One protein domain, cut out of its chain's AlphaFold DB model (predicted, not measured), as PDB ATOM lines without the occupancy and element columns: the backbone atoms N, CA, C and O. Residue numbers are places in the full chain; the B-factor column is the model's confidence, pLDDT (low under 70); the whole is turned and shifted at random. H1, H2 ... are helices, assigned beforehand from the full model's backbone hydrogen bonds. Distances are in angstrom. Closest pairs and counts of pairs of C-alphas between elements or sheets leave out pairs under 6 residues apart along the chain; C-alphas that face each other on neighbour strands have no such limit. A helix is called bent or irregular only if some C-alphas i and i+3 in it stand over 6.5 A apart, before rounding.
ATOM      1  N   GLY A 122     253.336 188.552 301.131       49.75
ATOM      2  CA  GLY A 122     253.045 189.938 301.544       49.75
ATOM      3  C   GLY A 122     253.134 190.206 303.055       49.75
ATOM      4  O   GLY A 122     253.439 191.326 303.461       49.75
ATOM      5  N   LYS A 123     252.998 189.165 303.887       54.41
ATOM      6  CA  LYS A 123     253.216 189.198 305.342       54.41
ATOM      7  C   LYS A 123     254.607 189.712 305.751       54.41
ATOM      8  O   LYS A 123     254.706 190.447 306.726       54.41
ATOM      9  N   HIS A 124     255.675 189.390 305.018       55.09
ATOM     10  CA  HIS A 124     257.029 189.840 305.378       55.09
ATOM     11  C   HIS A 124     257.241 191.345 305.165       55.09
ATOM     12  O   HIS A 124     257.935 191.985 305.950       55.09
ATOM     13  N   LYS A 125     256.609 191.924 304.139       58.44
ATOM     14  CA  LYS A 125     256.674 193.368 303.861       58.44
ATOM     15  C   LYS A 125     255.986 194.185 304.953       58.44
ATOM     16  O   LYS A 125     256.512 195.201 305.396       58.44
ATOM     17  N   LEU A 126     254.843 193.685 305.418       61.25
ATOM     18  CA  LEU A 126     254.086 194.232 306.542       61.25
ATOM     19  C   LEU A 126     254.927 194.255 307.830       61.25
ATOM     20  O   LEU A 126     255.032 195.297 308.466       61.25
ATOM     21  N   VAL A 127     255.620 193.157 308.149       62.59
ATOM     22  CA  VAL A 127     256.496 193.066 309.335       62.59
ATOM     23  C   VAL A 127     257.658 194.069 309.288       62.59
ATOM     24  O   VAL A 127     257.981 194.682 310.306       62.59
ATOM     25  N   LEU A 128     258.279 194.276 308.122       63.81
ATOM     26  CA  LEU A 128     259.368 195.253 307.970       63.81
ATOM     27  C   LEU A 128     258.896 196.682 308.239       63.81
ATOM     28  O   LEU A 128     259.570 197.439 308.941       63.81
ATOM     29  N   TYR A 129     257.728 197.029 307.703       66.94
ATOM     30  CA  TYR A 129     257.127 198.335 307.907       66.94
ATOM     31  C   TYR A 129     256.782 198.568 309.383       66.94
ATOM     32  O   TYR A 129     257.169 199.584 309.961       66.94
ATOM     33  N   THR A 130     256.168 197.586 310.038       68.06
ATOM     34  CA  THR A 130     255.854 197.685 311.465       68.06
ATOM     35  C   THR A 130     257.109 197.794 312.334       68.06
ATOM     36  O   THR A 130     257.137 198.585 313.277       68.06
ATOM     37  N   GLY A 131     258.192 197.093 311.979       66.12
ATOM     38  CA  GLY A 131     259.490 197.236 312.643       66.12
ATOM     39  C   GLY A 131     260.108 198.632 312.489       66.12
ATOM     40  O   GLY A 131     260.734 199.138 313.421       66.12
ATOM     41  N   MET A 132     259.911 199.292 311.344       71.38
ATOM     42  CA  MET A 132     260.320 200.687 311.153       71.38
ATOM     43  C   MET A 132     259.506 201.630 312.044       71.38
ATOM     44  O   MET A 132     260.093 202.464 312.734       71.38
ATOM     45  N   CYS A 133     258.180 201.468 312.079       71.00
ATOM     46  CA  CYS A 133     257.308 202.263 312.943       71.00
ATOM     47  C   CYS A 133     257.671 202.087 314.425       71.00
ATOM     48  O   CYS A 133     257.739 203.075 315.150       71.00
ATOM     49  N   ALA A 134     257.992 200.866 314.866       71.31
ATOM     50  CA  ALA A 134     258.439 200.602 316.234       71.31
ATOM     51  C   ALA A 134     259.730 201.360 316.589       71.31
ATOM     52  O   ALA A 134     259.819 201.950 317.665       71.31
ATOM     53  N   ARG A 135     260.710 201.403 315.672       68.50
ATOM     54  CA  ARG A 135     261.954 202.167 315.872       68.50
ATOM     55  C   ARG A 135     261.728 203.672 315.868       68.50
ATOM     56  O   ARG A 135     262.326 204.364 316.681       68.50
ATOM     57  N   MET A 136     260.872 204.171 314.978       71.00
ATOM     58  CA  MET A 136     260.490 205.584 314.962       71.00
ATOM     59  C   MET A 136     259.796 206.007 316.253       71.00
ATOM     60  O   MET A 136     260.033 207.106 316.733       71.00
ATOM     61  N   LEU A 137     258.963 205.129 316.813       73.25
ATOM     62  CA  LEU A 137     258.335 205.320 318.115       73.25
ATOM     63  C   LEU A 137     259.309 205.136 319.281       73.25
ATOM     64  O   LEU A 137     258.886 205.264 320.423       73.25
ATOM     65  N   SER A 138     260.573 204.777 319.030       78.88
ATOM     66  CA  SER A 138     261.542 204.423 320.071       78.88
ATOM     67  C   SER A 138     260.978 203.408 321.077       78.88
ATOM     68  O   SER A 138     261.309 203.453 322.263       78.88
ATOM     69  N   LEU A 139     260.101 202.504 320.617       77.00
ATOM     70  CA  LEU A 139     259.494 201.503 321.487       77.00
ATOM     71  C   LEU A 139     260.587 200.561 322.001       77.00
ATOM     72  O   LEU A 139     261.406 200.085 321.205       77.00
ATOM     73  N   PRO A 140     260.617 200.283 323.313       76.88
ATOM     74  CA  PRO A 140     261.646 199.434 323.875       76.88
ATOM     75  C   PRO A 140     261.529 198.011 323.334       76.88
ATOM     76  O   PRO A 140     260.452 197.415 323.302       76.88
ATOM     77  N   ASP A 141     262.671 197.474 322.916       77.50
ATOM     78  CA  ASP A 141     262.794 196.091 322.483       77.50
ATOM     79  C   ASP A 141     262.725 195.120 323.677       77.50
ATOM     80  O   ASP A 141     262.653 195.517 324.845       77.50
ATOM     81  N   GLY A 142     262.771 193.815 323.393       75.12
ATOM     82  CA  GLY A 142     262.736 192.787 324.435       75.12
ATOM     83  C   GLY A 142     263.841 192.946 325.489       75.12
ATOM     84  O   GLY A 142     263.598 192.711 326.670       75.12
ATOM     85  N   ASN A 143     265.030 193.419 325.103       79.50
ATOM     86  CA  ASN A 143     266.145 193.618 326.029       79.50
ATOM     87  C   ASN A 143     265.872 194.770 327.001       79.50
ATOM     88  O   ASN A 143     266.077 194.631 328.211       79.50
ATOM     89  N   ILE A 144     265.372 195.897 326.492       81.88
ATOM     90  CA  ILE A 144     265.003 197.042 327.321       81.88
ATOM     91  C   ILE A 144     263.807 196.683 328.210       81.88
ATOM     92  O   ILE A 144     263.833 196.991 329.401       81.88
ATOM     93  N   LEU A 145     262.802 195.970 327.694       83.25
ATOM     94  CA  LEU A 145     261.665 195.503 328.494       83.25
ATOM     95  C   LEU A 145     262.095 194.546 329.614       83.25
ATOM     96  O   LEU A 145     261.582 194.650 330.731       83.25
ATOM     97  N   ASN A 146     263.061 193.660 329.364       84.44
ATOM     98  CA  ASN A 146     263.635 192.791 330.392       84.44
ATOM     99  C   ASN A 146     264.382 193.602 331.454       84.44
ATOM    100  O   ASN A 146     264.205 193.361 332.650       84.44
ATOM    101  N   ARG A 147     265.141 194.623 331.040       86.31
ATOM    102  CA  ARG A 147     265.798 195.549 331.970       86.31
ATOM    103  C   ARG A 147     264.778 196.286 332.838       86.31
ATOM    104  O   ARG A 147     264.963 196.325 334.047       86.31
ATOM    105  N   ILE A 148     263.698 196.812 332.252       85.56
ATOM    106  CA  ILE A 148     262.606 197.466 332.993       85.56
ATOM    107  C   ILE A 148     261.944 196.469 333.950       85.56
ATOM    108  O   ILE A 148     261.708 196.803 335.102       85.56
ATOM    109  N   THR A 149     261.712 195.229 333.516       86.31
ATOM    110  CA  THR A 149     261.147 194.172 334.374       86.31
ATOM    111  C   THR A 149     262.037 193.890 335.585       86.31
ATOM    112  O   THR A 149     261.537 193.760 336.697       86.31
ATOM    113  N   GLY A 150     263.360 193.884 335.399       85.12
ATOM    114  CA  GLY A 150     264.318 193.776 336.500       85.12
ATOM    115  C   GLY A 150     264.230 194.924 337.512       85.12
ATOM    116  O   GLY A 150     264.551 194.717 338.679       85.12
ATOM    117  N   LEU A 151     263.760 196.108 337.100       85.38
ATOM    118  CA  LEU A 151     263.534 197.246 337.996       85.38
ATOM    119  C   LEU A 151     262.255 197.105 338.827       85.38
ATOM    120  O   LEU A 151     262.227 197.584 339.953       85.38
ATOM    121  N   ILE A 152     261.219 196.444 338.300       85.50
ATOM    122  CA  ILE A 152     259.947 196.220 339.015       85.50
ATOM    123  C   ILE A 152     260.179 195.380 340.275       85.50
ATOM    124  O   ILE A 152     259.607 195.649 341.324       85.50
ATOM    125  N   ASN A 153     261.067 194.388 340.182       80.50
ATOM    126  CA  ASN A 153     261.376 193.483 341.290       80.50
ATOM    127  C   ASN A 153     262.279 194.115 342.366       80.50
ATOM    128  O   ASN A 153     262.642 193.444 343.331       80.50
ATOM    129  N   ARG A 154     262.686 195.383 342.205       80.00
ATOM    130  CA  ARG A 154     263.533 196.103 343.163       80.00
ATOM    131  C   ARG A 154     262.686 197.009 344.049       80.00
ATOM    132  O   ARG A 154     261.800 197.709 343.575       80.00
ATOM    133  N   SER A 155     263.018 197.050 345.336       70.94
ATOM    134  CA  SER A 155     262.350 197.900 346.334       70.94
ATOM    135  C   SER A 155     262.544 199.401 346.087       70.94
ATOM    136  O   SER A 155     261.705 200.208 346.483       70.94
ATOM    137  N   SER A 156     263.630 199.793 345.415       79.69
ATOM    138  CA  SER A 156     263.899 201.176 345.027       79.69
ATOM    139  C   SER A 156     264.741 201.240 343.757       79.69
ATOM    140  O   SER A 156     265.626 200.410 343.561       79.69
ATOM    141  N   ILE A 157     264.496 202.263 342.937       87.00
ATOM    142  CA  ILE A 157     265.280 202.545 341.730       87.00
ATOM    143  C   ILE A 157     266.118 203.813 341.885       87.00
ATOM    144  O   ILE A 157     265.654 204.822 342.438       87.00
ATOM    145  N   ASP A 158     267.327 203.764 341.336       87.94
ATOM    146  CA  ASP A 158     268.310 204.839 341.431       87.94
ATOM    147  C   ASP A 158     267.947 206.031 340.543       87.94
ATOM    148  O   ASP A 158     267.234 205.921 339.542       87.94
ATOM    149  N   GLN A 159     268.524 207.198 340.842       88.50
ATOM    150  CA  GLN A 159     268.314 208.406 340.040       88.50
ATOM    151  C   GLN A 159     268.697 208.211 338.562       88.50
ATOM    152  O   GLN A 159     268.034 208.753 337.677       88.50
ATOM    153  N   LYS A 160     269.727 207.404 338.272       88.88
ATOM    154  CA  LYS A 160     270.123 207.061 336.895       88.88
ATOM    155  C   LYS A 160     269.030 206.273 336.166       88.88
ATOM    156  O   LYS A 160     268.739 206.561 335.008       88.88
ATOM    157  N   GLU A 161     268.400 205.316 336.845       89.62
ATOM    158  CA  GLU A 161     267.322 204.481 336.297       89.62
ATOM    159  C   GLU A 161     266.036 205.294 336.097       89.62
ATOM    160  O   GLU A 161     265.373 205.174 335.066       89.62
ATOM    161  N   ARG A 162     265.735 206.210 337.029       89.06
ATOM    162  CA  ARG A 162     264.637 207.182 336.890       89.06
ATOM    163  C   ARG A 162     264.826 208.081 335.671       89.06
ATOM    164  O   ARG A 162     263.885 208.279 334.906       89.06
ATOM    165  N   SER A 163     266.029 208.622 335.481       89.31
ATOM    166  CA  SER A 163     266.359 209.452 334.315       89.31
ATOM    167  C   SER A 163     266.278 208.669 333.005       89.31
ATOM    168  O   SER A 163     265.768 209.198 332.023       89.31
ATOM    169  N   PHE A 164     266.702 207.403 333.006       88.62
ATOM    170  CA  PHE A 164     266.579 206.506 331.855       88.62
ATOM    171  C   PHE A 164     265.114 206.240 331.464       88.62
ATOM    172  O   PHE A 164     264.760 206.348 330.294       88.62
ATOM    173  N   LEU A 165     264.229 205.957 332.425       89.00
ATOM    174  CA  LEU A 165     262.798 205.794 332.128       89.00
ATOM    175  C   LEU A 165     262.174 207.093 331.597       89.00
ATOM    176  O   LEU A 165     261.392 207.064 330.650       89.00
ATOM    177  N   LYS A 166     262.556 208.245 332.160       90.69
ATOM    178  CA  LYS A 166     262.109 209.559 331.670       90.69
ATOM    179  C   LYS A 166     262.562 209.830 330.236       90.69
ATOM    180  O   LYS A 166     261.772 210.374 329.467       90.69
ATOM    181  N   SER A 167     263.798 209.474 329.874       90.38
ATOM    182  CA  SER A 167     264.284 209.648 328.501       90.38
ATOM    183  C   SER A 167     263.527 208.747 327.532       90.38
ATOM    184  O   SER A 167     263.040 209.257 326.534       90.38
ATOM    185  N   LEU A 168     263.295 207.473 327.878       89.75
ATOM    186  CA  LEU A 168     262.494 206.560 327.049       89.75
ATOM    187  C   LEU A 168     261.089 207.106 326.759       89.75
ATOM    188  O   LEU A 168     260.637 207.072 325.618       89.75
ATOM    189  N   TRP A 169     260.404 207.649 327.771       90.25
ATOM    190  CA  TRP A 169     259.087 208.262 327.575       90.25
ATOM    191  C   TRP A 169     259.137 209.520 326.704       90.25
ATOM    192  O   TRP A 169     258.237 209.747 325.894       90.25
ATOM    193  N   ASN A 170     260.179 210.341 326.836       89.19
ATOM    194  CA  ASN A 170     260.369 211.503 325.968       89.19
ATOM    195  C   ASN A 170     260.638 211.088 324.518       89.19
ATOM    196  O   ASN A 170     260.011 211.637 323.611       89.19
ATOM    197  N   ASP A 171     261.519 210.111 324.311       86.38
ATOM    198  CA  ASP A 171     261.860 209.579 322.992       86.38
ATOM    199  C   ASP A 171     260.619 208.980 322.327       86.38
ATOM    200  O   ASP A 171     260.325 209.307 321.180       86.38
ATOM    201  N   PHE A 172     259.809 208.226 323.080       90.06
ATOM    202  CA  PHE A 172     258.524 207.718 322.602       90.06
ATOM    203  C   PHE A 172     257.561 208.836 322.193       90.06
ATOM    204  O   PHE A 172     257.004 208.807 321.096       90.06
ATOM    205  N   ASN A 173     257.370 209.845 323.045       88.69
ATOM    206  CA  ASN A 173     256.459 210.954 322.749       88.69
ATOM    207  C   ASN A 173     256.897 211.730 321.495       88.69
ATOM    208  O   ASN A 173     256.066 212.094 320.661       88.69
ATOM    209  N   ASN A 174     258.201 211.967 321.346       85.25
ATOM    210  CA  ASN A 174     258.771 212.608 320.163       85.25
ATOM    211  C   ASN A 174     258.613 211.720 318.924       85.25
ATOM    212  O   ASN A 174     258.200 212.203 317.868       85.25
ATOM    213  N   GLY A 175     258.871 210.422 319.068       80.62
ATOM    214  CA  GLY A 175     258.692 209.417 318.031       80.62
ATOM    215  C   GLY A 175     257.255 209.333 317.528       80.62
ATOM    216  O   GLY A 175     257.024 209.351 316.321       80.62
ATOM    217  N   LEU A 176     256.273 209.342 318.431       85.00
ATOM    218  CA  LEU A 176     254.846 209.332 318.095       85.00
ATOM    219  C   LEU A 176     254.416 210.602 317.361       85.00
ATOM    220  O   LEU A 176     253.671 210.522 316.382       85.00
ATOM    221  N   ASN A 177     254.908 211.766 317.787       83.06
ATOM    222  CA  ASN A 177     254.642 213.024 317.093       83.06
ATOM    223  C   ASN A 177     255.226 213.009 315.676       83.06
ATOM    224  O   ASN A 177     254.537 213.383 314.728       83.06
ATOM    225  N   THR A 178     256.465 212.542 315.521       78.44
ATOM    226  CA  THR A 178     257.120 212.409 314.213       78.44
ATOM    227  C   THR A 178     256.384 211.411 313.326       78.44
ATOM    228  O   THR A 178     256.069 211.738 312.184       78.44
ATOM    229  N   LEU A 179     256.035 210.233 313.854       77.50
ATOM    230  CA  LEU A 179     255.265 209.213 313.142       77.50
ATOM    231  C   LEU A 179     253.938 209.793 312.643       77.50
ATOM    232  O   LEU A 179     253.646 209.700 311.455       77.50
ATOM    233  N   THR A 180     253.179 210.443 313.523       78.81
ATOM    234  CA  THR A 180     251.870 211.020 313.187       78.81
ATOM    235  C   THR A 180     251.999 212.103 312.117       78.81
ATOM    236  O   THR A 180     251.284 212.056 311.120       78.81
ATOM    237  N   LYS A 181     252.949 213.038 312.269       73.25
ATOM    238  CA  LYS A 181     253.204 214.099 311.279       73.25
ATOM    239  C   LYS A 181     253.575 213.530 309.911       73.25
ATOM    240  O   LYS A 181     253.061 213.985 308.897       73.25
ATOM    241  N   GLN A 182     254.446 212.525 309.888       67.50
ATOM    242  CA  GLN A 182     254.909 211.906 308.649       67.50
ATOM    243  C   GLN A 182     253.808 211.113 307.943       67.50
ATOM    244  O   GLN A 182     253.695 211.177 306.722       67.50
ATOM    245  N   HIS A 183     252.992 210.381 308.698       71.12
ATOM    246  CA  HIS A 183     251.988 209.490 308.126       71.12
ATOM    247  C   HIS A 183     250.674 210.188 307.785       71.12
ATOM    248  O   HIS A 183     249.993 209.754 306.859       71.12
ATOM    249  N   HIS A 184     250.368 211.316 308.431       68.75
ATOM    250  CA  HIS A 184     249.231 212.163 308.067       68.75
ATOM    251  C   HIS A 184     249.287 212.640 306.602       68.75
ATOM    252  O   HIS A 184     248.255 212.878 305.979       68.75
ATOM    253  N   LEU A 185     250.491 212.738 306.036       58.47
ATOM    254  CA  LEU A 185     250.728 213.160 304.655       58.47
ATOM    255  C   LEU A 185     250.597 212.009 303.639       58.47
ATOM    256  O   LEU A 185     250.698 212.239 302.433       58.47
ATOM    257  N   ILE A 186     250.388 210.772 304.104       64.00
ATOM    258  CA  ILE A 186     250.287 209.575 303.267       64.00
ATOM    259  C   ILE A 186     248.815 209.230 303.051       64.00
ATOM    260  O   ILE A 186     248.078 208.961 303.997       64.00
ATOM    261  N   SER A 187     248.406 209.135 301.787       61.53
ATOM    262  CA  SER A 187     247.107 208.577 301.409       61.53
ATOM    263  C   SER A 187     247.301 207.239 300.702       61.53
ATOM    264  O   SER A 187     248.000 207.163 299.692       61.53
ATOM    265  N   ILE A 188     246.697 206.178 301.247       64.25
ATOM    266  CA  ILE A 188     246.695 204.840 300.646       64.25
ATOM    267  C   ILE A 188     245.340 204.646 299.946       64.25
ATOM    268  O   ILE A 188     244.329 204.507 300.637       64.25
ATOM    269  N   PRO A 189     245.290 204.647 298.599       58.78
ATOM    270  CA  PRO A 189     244.034 204.542 297.852       58.78
ATOM    271  C   PRO A 189     243.425 203.132 297.888       58.78
ATOM    272  O   PRO A 189     242.218 202.979 297.726       58.78
ATOM    273  N   ASP A 190     244.246 202.100 298.103       64.69
ATOM    274  CA  ASP A 190     243.799 200.713 298.240       64.69
ATOM    275  C   ASP A 190     243.300 200.443 299.669       64.69
ATOM    276  O   ASP A 190     244.067 200.463 300.639       64.69
ATOM    277  N   ARG A 191     241.997 200.170 299.789       70.75
ATOM    278  CA  ARG A 191     241.318 199.929 301.066       70.75
ATOM    279  C   ARG A 191     241.755 198.625 301.736       70.75
ATOM    280  O   ARG A 191     241.858 198.594 302.959       70.75
ATOM    281  N   GLU A 192     242.013 197.564 300.977       69.25
ATOM    282  CA  GLU A 192     242.412 196.266 301.539       69.25
ATOM    283  C   GLU A 192     243.841 196.322 302.072       69.25
ATOM    284  O   GLU A 192     244.118 195.853 303.183       69.25
ATOM    285  N   LEU A 193     244.736 196.967 301.319       67.44
ATOM    286  CA  LEU A 193     246.112 197.203 301.745       67.44
ATOM    287  C   LEU A 193     246.165 198.094 302.989       67.44
ATOM    288  O   LEU A 193     246.871 197.770 303.946       67.44
ATOM    289  N   LYS A 194     245.392 199.185 302.996       72.06
ATOM    290  CA  LYS A 194     245.281 200.088 304.144       72.06
ATOM    291  C   LYS A 194     244.798 199.351 305.391       72.06
ATOM    292  O   LYS A 194     245.465 199.416 306.421       72.06
ATOM    293  N   ASN A 195     243.699 198.604 305.284       75.94
ATOM    294  CA  ASN A 195     243.159 197.836 306.404       75.94
ATOM    295  C   ASN A 195     244.163 196.787 306.900       75.94
ATOM    296  O   ASN A 195     244.309 196.604 308.107       75.94
ATOM    297  N   SER A 196     244.877 196.115 305.992       73.88
ATOM    298  CA  SER A 196     245.893 195.117 306.353       73.88
ATOM    299  C   SER A 196     247.078 195.739 307.096       73.88
ATOM    300  O   SER A 196     247.555 195.172 308.079       73.88
ATOM    301  N   LEU A 197     247.538 196.915 306.655       74.44
ATOM    302  CA  LEU A 197     248.593 197.682 307.323       74.44
ATOM    303  C   LEU A 197     248.151 198.155 308.704       74.44
ATOM    304  O   LEU A 197     248.892 197.988 309.668       74.44
ATOM    305  N   GLU A 198     246.941 198.697 308.800       82.31
ATOM    306  CA  GLU A 198     246.353 199.146 310.057       82.31
ATOM    307  C   GLU A 198     246.281 198.001 311.073       82.31
ATOM    308  O   GLU A 198     246.818 198.117 312.173       82.31
ATOM    309  N   HIS A 199     245.710 196.859 310.676       82.69
ATOM    310  CA  HIS A 199     245.603 195.684 311.541       82.69
ATOM    311  C   HIS A 199     246.972 195.189 312.003       82.69
ATOM    312  O   HIS A 199     247.139 194.851 313.174       82.69
ATOM    313  N   GLN A 200     247.962 195.159 311.108       77.31
ATOM    314  CA  GLN A 200     249.309 194.725 311.460       77.31
ATOM    315  C   GLN A 200     249.990 195.697 312.433       77.31
ATOM    316  O   GLN A 200     250.569 195.263 313.430       77.31
ATOM    317  N   LEU A 201     249.922 197.004 312.161       82.50
ATOM    318  CA  LEU A 201     250.493 198.028 313.036       82.50
ATOM    319  C   LEU A 201     249.860 197.982 314.421       82.50
ATOM    320  O   LEU A 201     250.586 197.998 315.410       82.50
ATOM    321  N   VAL A 202     248.531 197.890 314.497       87.31
ATOM    322  CA  VAL A 202     247.815 197.764 315.768       87.31
ATOM    323  C   VAL A 202     248.293 196.521 316.507       87.31
ATOM    324  O   VAL A 202     248.741 196.623 317.645       87.31
ATOM    325  N   ARG A 203     248.274 195.358 315.848       86.00
ATOM    326  CA  ARG A 203     248.628 194.083 316.475       86.00
ATOM    327  C   ARG A 203     250.027 194.096 317.090       86.00
ATOM    328  O   ARG A 203     250.192 193.656 318.223       86.00
ATOM    329  N   ASP A 204     251.021 194.585 316.354       82.38
ATOM    330  CA  ASP A 204     252.410 194.498 316.797       82.38
ATOM    331  C   ASP A 204     252.800 195.704 317.688       82.38
ATOM    332  O   ASP A 204     253.417 195.520 318.737       82.38
ATOM    333  N   LEU A 205     252.419 196.942 317.331       84.81
ATOM    334  CA  LEU A 205     252.822 198.142 318.083       84.81
ATOM    335  C   LEU A 205     252.039 198.322 319.381       84.81
ATOM    336  O   LEU A 205     252.629 198.726 320.383       84.81
ATOM    337  N   VAL A 206     250.732 198.033 319.395       89.12
ATOM    338  CA  VAL A 206     249.917 198.180 320.614       89.12
ATOM    339  C   VAL A 206     250.328 197.142 321.649       89.12
ATOM    340  O   VAL A 206     250.391 197.468 322.830       89.12
ATOM    341  N   ALA A 207     250.698 195.927 321.229       87.06
ATOM    342  CA  ALA A 207     251.239 194.914 322.133       87.06
ATOM    343  C   ALA A 207     252.548 195.378 322.801       87.06
ATOM    344  O   ALA A 207     252.694 195.270 324.022       87.06
ATOM    345  N   LEU A 208     253.473 195.949 322.023       84.19
ATOM    346  CA  LEU A 208     254.729 196.500 322.546       84.19
ATOM    347  C   LEU A 208     254.491 197.695 323.475       84.19
ATOM    348  O   LEU A 208     255.062 197.755 324.567       84.19
ATOM    349  N   TYR A 209     253.622 198.625 323.070       89.75
ATOM    350  CA  TYR A 209     253.283 199.797 323.872       89.75
ATOM    351  C   TYR A 209     252.609 199.412 325.188       89.75
ATOM    352  O   TYR A 209     253.021 199.898 326.237       89.75
ATOM    353  N   ARG A 210     251.638 198.490 325.157       89.56
ATOM    354  CA  ARG A 210     250.975 197.951 326.353       89.56
ATOM    355  C   ARG A 210     251.999 197.383 327.332       89.56
ATOM    356  O   ARG A 210     252.014 197.781 328.494       89.56
ATOM    357  N   GLY A 211     252.908 196.532 326.851       88.31
ATOM    358  CA  GLY A 211     253.959 195.951 327.687       88.31
ATOM    359  C   GLY A 211     254.890 197.003 328.302       88.31
ATOM    360  O   GLY A 211     255.268 196.888 329.467       88.31
ATOM    361  N   PHE A 212     255.242 198.050 327.553       90.19
ATOM    362  CA  PHE A 212     256.034 199.169 328.068       90.19
ATOM    363  C   PHE A 212     255.266 200.017 329.093       90.19
ATOM    364  O   PHE A 212     255.822 200.383 330.136       90.19
ATOM    365  N   TRP A 213     253.997 200.311 328.813       91.81
ATOM    366  CA  TRP A 213     253.119 201.137 329.636       91.81
ATOM    367  C   TRP A 213     252.831 200.478 330.989       91.81
ATOM    368  O   TRP A 213     253.085 201.091 332.026       91.81
ATOM    369  N   GLU A 214     252.412 199.210 330.996       90.62
ATOM    370  CA  GLU A 214     252.095 198.452 332.218       90.62
ATOM    371  C   GLU A 214     253.323 198.327 333.129       90.62
ATOM    372  O   GLU A 214     253.267 198.624 334.327       90.62
ATOM    373  N   LYS A 215     254.476 197.972 332.547       89.19
ATOM    374  CA  LYS A 215     255.742 197.884 333.286       89.19
ATOM    375  C   LYS A 215     256.156 199.240 333.850       89.19
ATOM    376  O   LYS A 215     256.559 199.318 335.006       89.19
ATOM    377  N   SER A 216     256.018 200.318 333.082       86.62
ATOM    378  CA  SER A 216     256.337 201.667 333.564       86.62
ATOM    379  C   SER A 216     255.392 202.141 334.672       86.62
ATOM    380  O   SER A 216     255.845 202.807 335.601       86.62
ATOM    381  N   MET A 217     254.104 201.785 334.606       87.56
ATOM    382  CA  MET A 217     253.105 202.108 335.634       87.56
ATOM    383  C   MET A 217     253.429 201.467 336.983       87.56
ATOM    384  O   MET A 217     253.256 202.103 338.026       87.56
ATOM    385  N   SER A 218     253.966 200.245 336.963       87.00
ATOM    386  CA  SER A 218     254.377 199.533 338.177       87.00
ATOM    387  C   SER A 218     255.612 200.131 338.874       87.00
ATOM    388  O   SER A 218     255.893 199.788 340.019       87.00
ATOM    389  N   ILE A 219     256.329 201.063 338.229       86.44
ATOM    390  CA  ILE A 219     257.552 201.674 338.759       86.44
ATOM    391  C   ILE A 219     257.280 203.122 339.199       86.44
ATOM    392  O   ILE A 219     256.788 203.962 338.442       86.44
ATOM    393  N   ALA A 220     257.677 203.474 340.423       85.69
ATOM    394  CA  ALA A 220     257.604 204.844 340.942       85.69
ATOM    395  C   ALA A 220     258.798 205.709 340.473       85.69
ATOM    396  O   ALA A 220     259.615 206.169 341.271       85.69
ATOM    397  N   PHE A 221     258.936 205.922 339.159       86.19
ATOM    398  CA  PHE A 221     260.092 206.631 338.579       86.19
ATOM    399  C   PHE A 221     259.974 208.165 338.562       86.19
ATOM    400  O   PHE A 221     260.964 208.875 338.348       86.19
ATOM    401  N   THR A 222     258.770 208.694 338.776       85.31
ATOM    402  CA  THR A 222     258.472 210.129 338.761       85.31
ATOM    403  C   THR A 222     257.293 210.444 339.679       85.31
ATOM    404  O   THR A 222     256.370 209.644 339.795       85.31
ATOM    405  N   THR A 223     257.313 211.626 340.299       84.38
ATOM    406  CA  THR A 223     256.195 212.168 341.090       84.38
ATOM    407  C   THR A 223     255.097 212.748 340.197       84.38
ATOM    408  O   THR A 223     253.934 212.750 340.570       84.38
ATOM    409  N   ASN A 224     255.466 213.225 339.003       87.25
ATOM    410  CA  ASN A 224     254.542 213.750 338.000       87.25
ATOM    411  C   ASN A 224     254.535 212.797 336.797       87.25
ATOM    412  O   ASN A 224     255.478 212.809 335.995       87.25
ATOM    413  N   ARG A 225     253.526 211.920 336.733       85.69
ATOM    414  CA  ARG A 225     253.388 210.892 335.689       85.69
ATOM    415  C   ARG A 225     252.807 211.458 334.397       85.69
ATOM    416  O   ARG A 225     253.340 211.149 333.334       85.69
ATOM    417  N   ASP A 226     251.834 212.358 334.499       86.44
ATOM    418  CA  ASP A 226     251.108 212.943 333.358       86.44
ATOM    419  C   ASP A 226     252.027 213.734 332.417       86.44
ATOM    420  O   ASP A 226     251.806 213.815 331.209       86.44
ATOM    421  N   LYS A 227     253.136 214.268 332.947       88.00
ATOM    422  CA  LYS A 227     254.170 214.918 332.132       88.00
ATOM    423  C   LYS A 227     254.812 213.972 331.105       88.00
ATOM    424  O   LYS A 227     255.177 214.422 330.016       88.00
ATOM    425  N   TYR A 228     255.005 212.703 331.465       87.69
ATOM    426  CA  TYR A 228     255.758 211.726 330.668       87.69
ATOM    427  C   TYR A 228     254.844 210.735 329.947       87.69
ATOM    428  O   TYR A 228     255.082 210.423 328.781       87.69
ATOM    429  N   ILE A 229     253.788 210.275 330.615       89.31
ATOM    430  CA  ILE A 229     252.843 209.286 330.097       89.31
ATOM    431  C   ILE A 229     251.600 210.047 329.648       89.31
ATOM    432  O   ILE A 229     250.699 210.306 330.434       89.31
ATOM    433  N   LYS A 230     251.615 210.470 328.382       87.19
ATOM    434  CA  LYS A 230     250.612 211.384 327.811       87.19
ATOM    435  C   LYS A 230     249.422 210.692 327.150       87.19
ATOM    436  O   LYS A 230     248.488 211.379 326.760       87.19
ATOM    437  N   LEU A 231     249.518 209.386 326.921       87.50
ATOM    438  CA  LEU A 231     248.493 208.598 326.244       87.50
ATOM    439  C   LEU A 231     248.188 207.337 327.040       87.50
ATOM    440  O   LEU A 231     249.095 206.735 327.624       87.50
ATOM    441  N   SER A 232     246.923 206.930 327.017       90.12
ATOM    442  CA  SER A 232     246.522 205.580 327.402       90.12
ATOM    443  C   SER A 232     246.791 204.574 326.273       90.12
ATOM    444  O   SER A 232     247.092 204.940 325.131       90.12
ATOM    445  N   VAL A 233     246.686 203.280 326.584       91.00
ATOM    446  CA  VAL A 233     246.828 202.208 325.584       91.00
ATOM    447  C   VAL A 233     245.711 202.286 324.539       91.00
ATOM    448  O   VAL A 233     245.971 202.105 323.350       91.00
ATOM    449  N   GLU A 234     244.497 202.626 324.965       90.88
ATOM    450  CA  GLU A 234     243.318 202.790 324.112       90.88
ATOM    451  C   GLU A 234     243.474 203.996 323.176       90.88
ATOM    452  O   GLU A 234     243.230 203.894 321.973       90.88
ATOM    453  N   GLU A 235     243.943 205.130 323.702       89.81
ATOM    454  CA  GLU A 235     244.213 206.329 322.901       89.81
ATOM    455  C   GLU A 235     245.332 206.094 321.884       89.81
ATOM    456  O   GLU A 235     245.244 206.549 320.737       89.81
ATOM    457  N   PHE A 236     246.382 205.368 322.279       90.56
ATOM    458  CA  PHE A 236     247.462 204.991 321.374       90.56
ATOM    459  C   PHE A 236     246.948 204.099 320.240       90.56
ATOM    460  O   PHE A 236     247.239 204.364 319.073       90.56
ATOM    461  N   GLU A 237     246.130 203.093 320.551       90.44
ATOM    462  CA  GLU A 237     245.518 202.226 319.544       90.44
ATOM    463  C   GLU A 237     244.652 203.017 318.551       90.44
ATOM    464  O   GLU A 237     244.795 202.846 317.338       90.44
ATOM    465  N   ILE A 238     243.812 203.935 319.042       89.50
ATOM    466  CA  ILE A 238     242.997 204.818 318.194       89.50
ATOM    467  C   ILE A 238     243.886 205.658 317.267       89.50
ATOM    468  O   ILE A 238     243.595 205.769 316.073       89.50
ATOM    469  N   ARG A 239     244.999 206.211 317.769       86.31
ATOM    470  CA  ARG A 239     245.938 206.976 316.932       86.31
ATOM    471  C   ARG A 239     246.594 206.138 315.848       86.31
ATOM    472  O   ARG A 239     246.737 206.626 314.730       86.31
ATOM    473  N   ILE A 240     246.977 204.902 316.152       87.69
ATOM    474  CA  ILE A 240     247.577 204.003 315.160       87.69
ATOM    475  C   ILE A 240     246.541 203.586 314.109       87.69
ATOM    476  O   ILE A 240     246.866 203.569 312.923       87.69
ATOM    477  N   ARG A 241     245.281 203.349 314.501       85.94
ATOM    478  CA  ARG A 241     244.187 203.094 313.548       85.94
ATOM    479  C   ARG A 241     243.935 204.272 312.611       85.94
ATOM    480  O   ARG A 241     243.729 204.108 311.413       85.94
ATOM    481  N   HIS A 242     244.022 205.488 313.137       84.12
ATOM    482  CA  HIS A 242     243.840 206.707 312.351       84.12
ATOM    483  C   HIS A 242     245.109 207.224 311.668       84.12
ATOM    484  O   HIS A 242     245.057 208.271 311.025       84.12
ATOM    485  N   LEU A 243     246.220 206.484 311.721       79.75
ATOM    486  CA  LEU A 243     247.510 206.918 311.182       79.75
ATOM    487  C   LEU A 243     247.453 207.256 309.680       79.75
ATOM    488  O   LEU A 243     248.129 208.177 309.233       79.75
ATOM    489  N   PHE A 244     246.608 206.544 308.925       72.19
ATOM    490  CA  PHE A 244     246.383 206.739 307.483       72.19
ATOM    491  C   PHE A 244     245.017 207.353 307.150       72.19
ATOM    492  O   PHE A 244     244.581 207.354 305.992       72.19
ATOM    493  N   ASN A 245     244.284 207.808 308.164       69.06
ATOM    494  CA  ASN A 245     243.039 208.529 307.968       69.06
ATOM    495  C   ASN A 245     243.406 210.009 307.982       69.06
ATOM    496  O   ASN A 245     243.477 210.623 309.044       69.06
ATOM    497  N   GLY A 246     243.675 210.573 306.798       53.97
ATOM    498  CA  GLY A 246     243.751 212.025 306.640       53.97
ATOM    499  C   GLY A 246     242.541 212.649 307.334       53.97
ATOM    500  O   GLY A 246     241.424 212.160 307.180       53.97
ATOM    501  N   THR A 247     242.780 213.644 308.183       40.94
ATOM    502  CA  THR A 247     241.789 214.236 309.084       40.94
ATOM    503  C   THR A 247     240.493 214.575 308.347       40.94
ATOM    504  O   THR A 247     240.399 215.602 307.681       40.94
TER     505      THR A 247
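Overview. This is residues 122 to 247 of the 254 residues of an uncharacterized protein of Schistosoma curassoni (UniProt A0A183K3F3). Two long helices, H3 and H4, run side by side in opposite ways with a gap between them, which the other parts cover from both sides. On one side of this pair H1 crosses slantwise over H4 and reaches H3 with its last residues, and H2 packs on the last part of H4; on the other side H5 folds back along H4, after a long stretch with no named element, residues 218 to 232. The printed part has 126 residues with five named helices, H1 to H5 in chain order, and no named strand; its class is all helix. It is compact, with a radius of gyration of the C-alphas of 15.7 A, yet elongated, spanning 51 by 28 by 20 A.

Arrangement. H1, residues 122 to 136, touches the hub, H4, residues 191 to 217, at a steep tilt of 42 degrees, the same way; the closest C-alphas, of Thr 130 and Leu 201, are 5.6 A apart. With residues 133 to 136 alone H1 touches H3, residues 159 to 184, at a steep tilt of 54 degrees; the closest C-alphas, of Met 136 and Gly 175, are 5.2 A apart. H2, residues 142 to 152, touches H4 along its residues 211 to 216 alone, at a shallow tilt of 30 degrees; the closest C-alphas, of Thr 149 and Lys 215, are 6.6 A apart. H2 and H3 are near each other, with closest C-alphas 8.3 A apart. H3 and H4 are close but not clearly touching, at a shallow tilt of 15 degrees, opposite ways; the closest C-alphas, of Leu 165 and Ser 216, are 7.8 A apart. H4 and H5, residues 233 to 244, form a helical hairpin at a shallow tilt of 28 degrees; the closest C-alphas, of Glu 198 and Arg 241, are 5.7 A apart. H5 touches H3 with residues 243 to 244 alone; the closest C-alphas, of His 183 and Leu 243, are 6.0 A apart. H5 is apart from H1 and H2. Every O i to N i+4 pair is within hydrogen-bond range in H1, H2 and H3, against 22 of 23 in H4 and 7 of 8 in H5.

Along the chain. H1 begins at C-alpha 122 (253.045, 189.938, 301.544) and is 21.9 A long; H2 is 15.2 A. H3 is 37.4 A long, from C-alpha 159 at (268.314, 208.406, 340.040). H4, 36.6 A, has a kink of 26 degrees near residue 207. H5, 18.7 A, ends at C-alpha 244 (246.383, 206.739, 307.483) and is irregular, with C-alphas 241 and 244 7.4 A apart.

Size, cuts and confidence. The two C-alphas farthest apart, of Ser 155 and Pro 189, are 52.3 A apart. The printed part has no cut, and the link from H4 to H5 is long, with 15 residues. The mean pLDDT of the printed part is 79.7; 24 residues are under 70, among them 122 to 131 and 184 to 190.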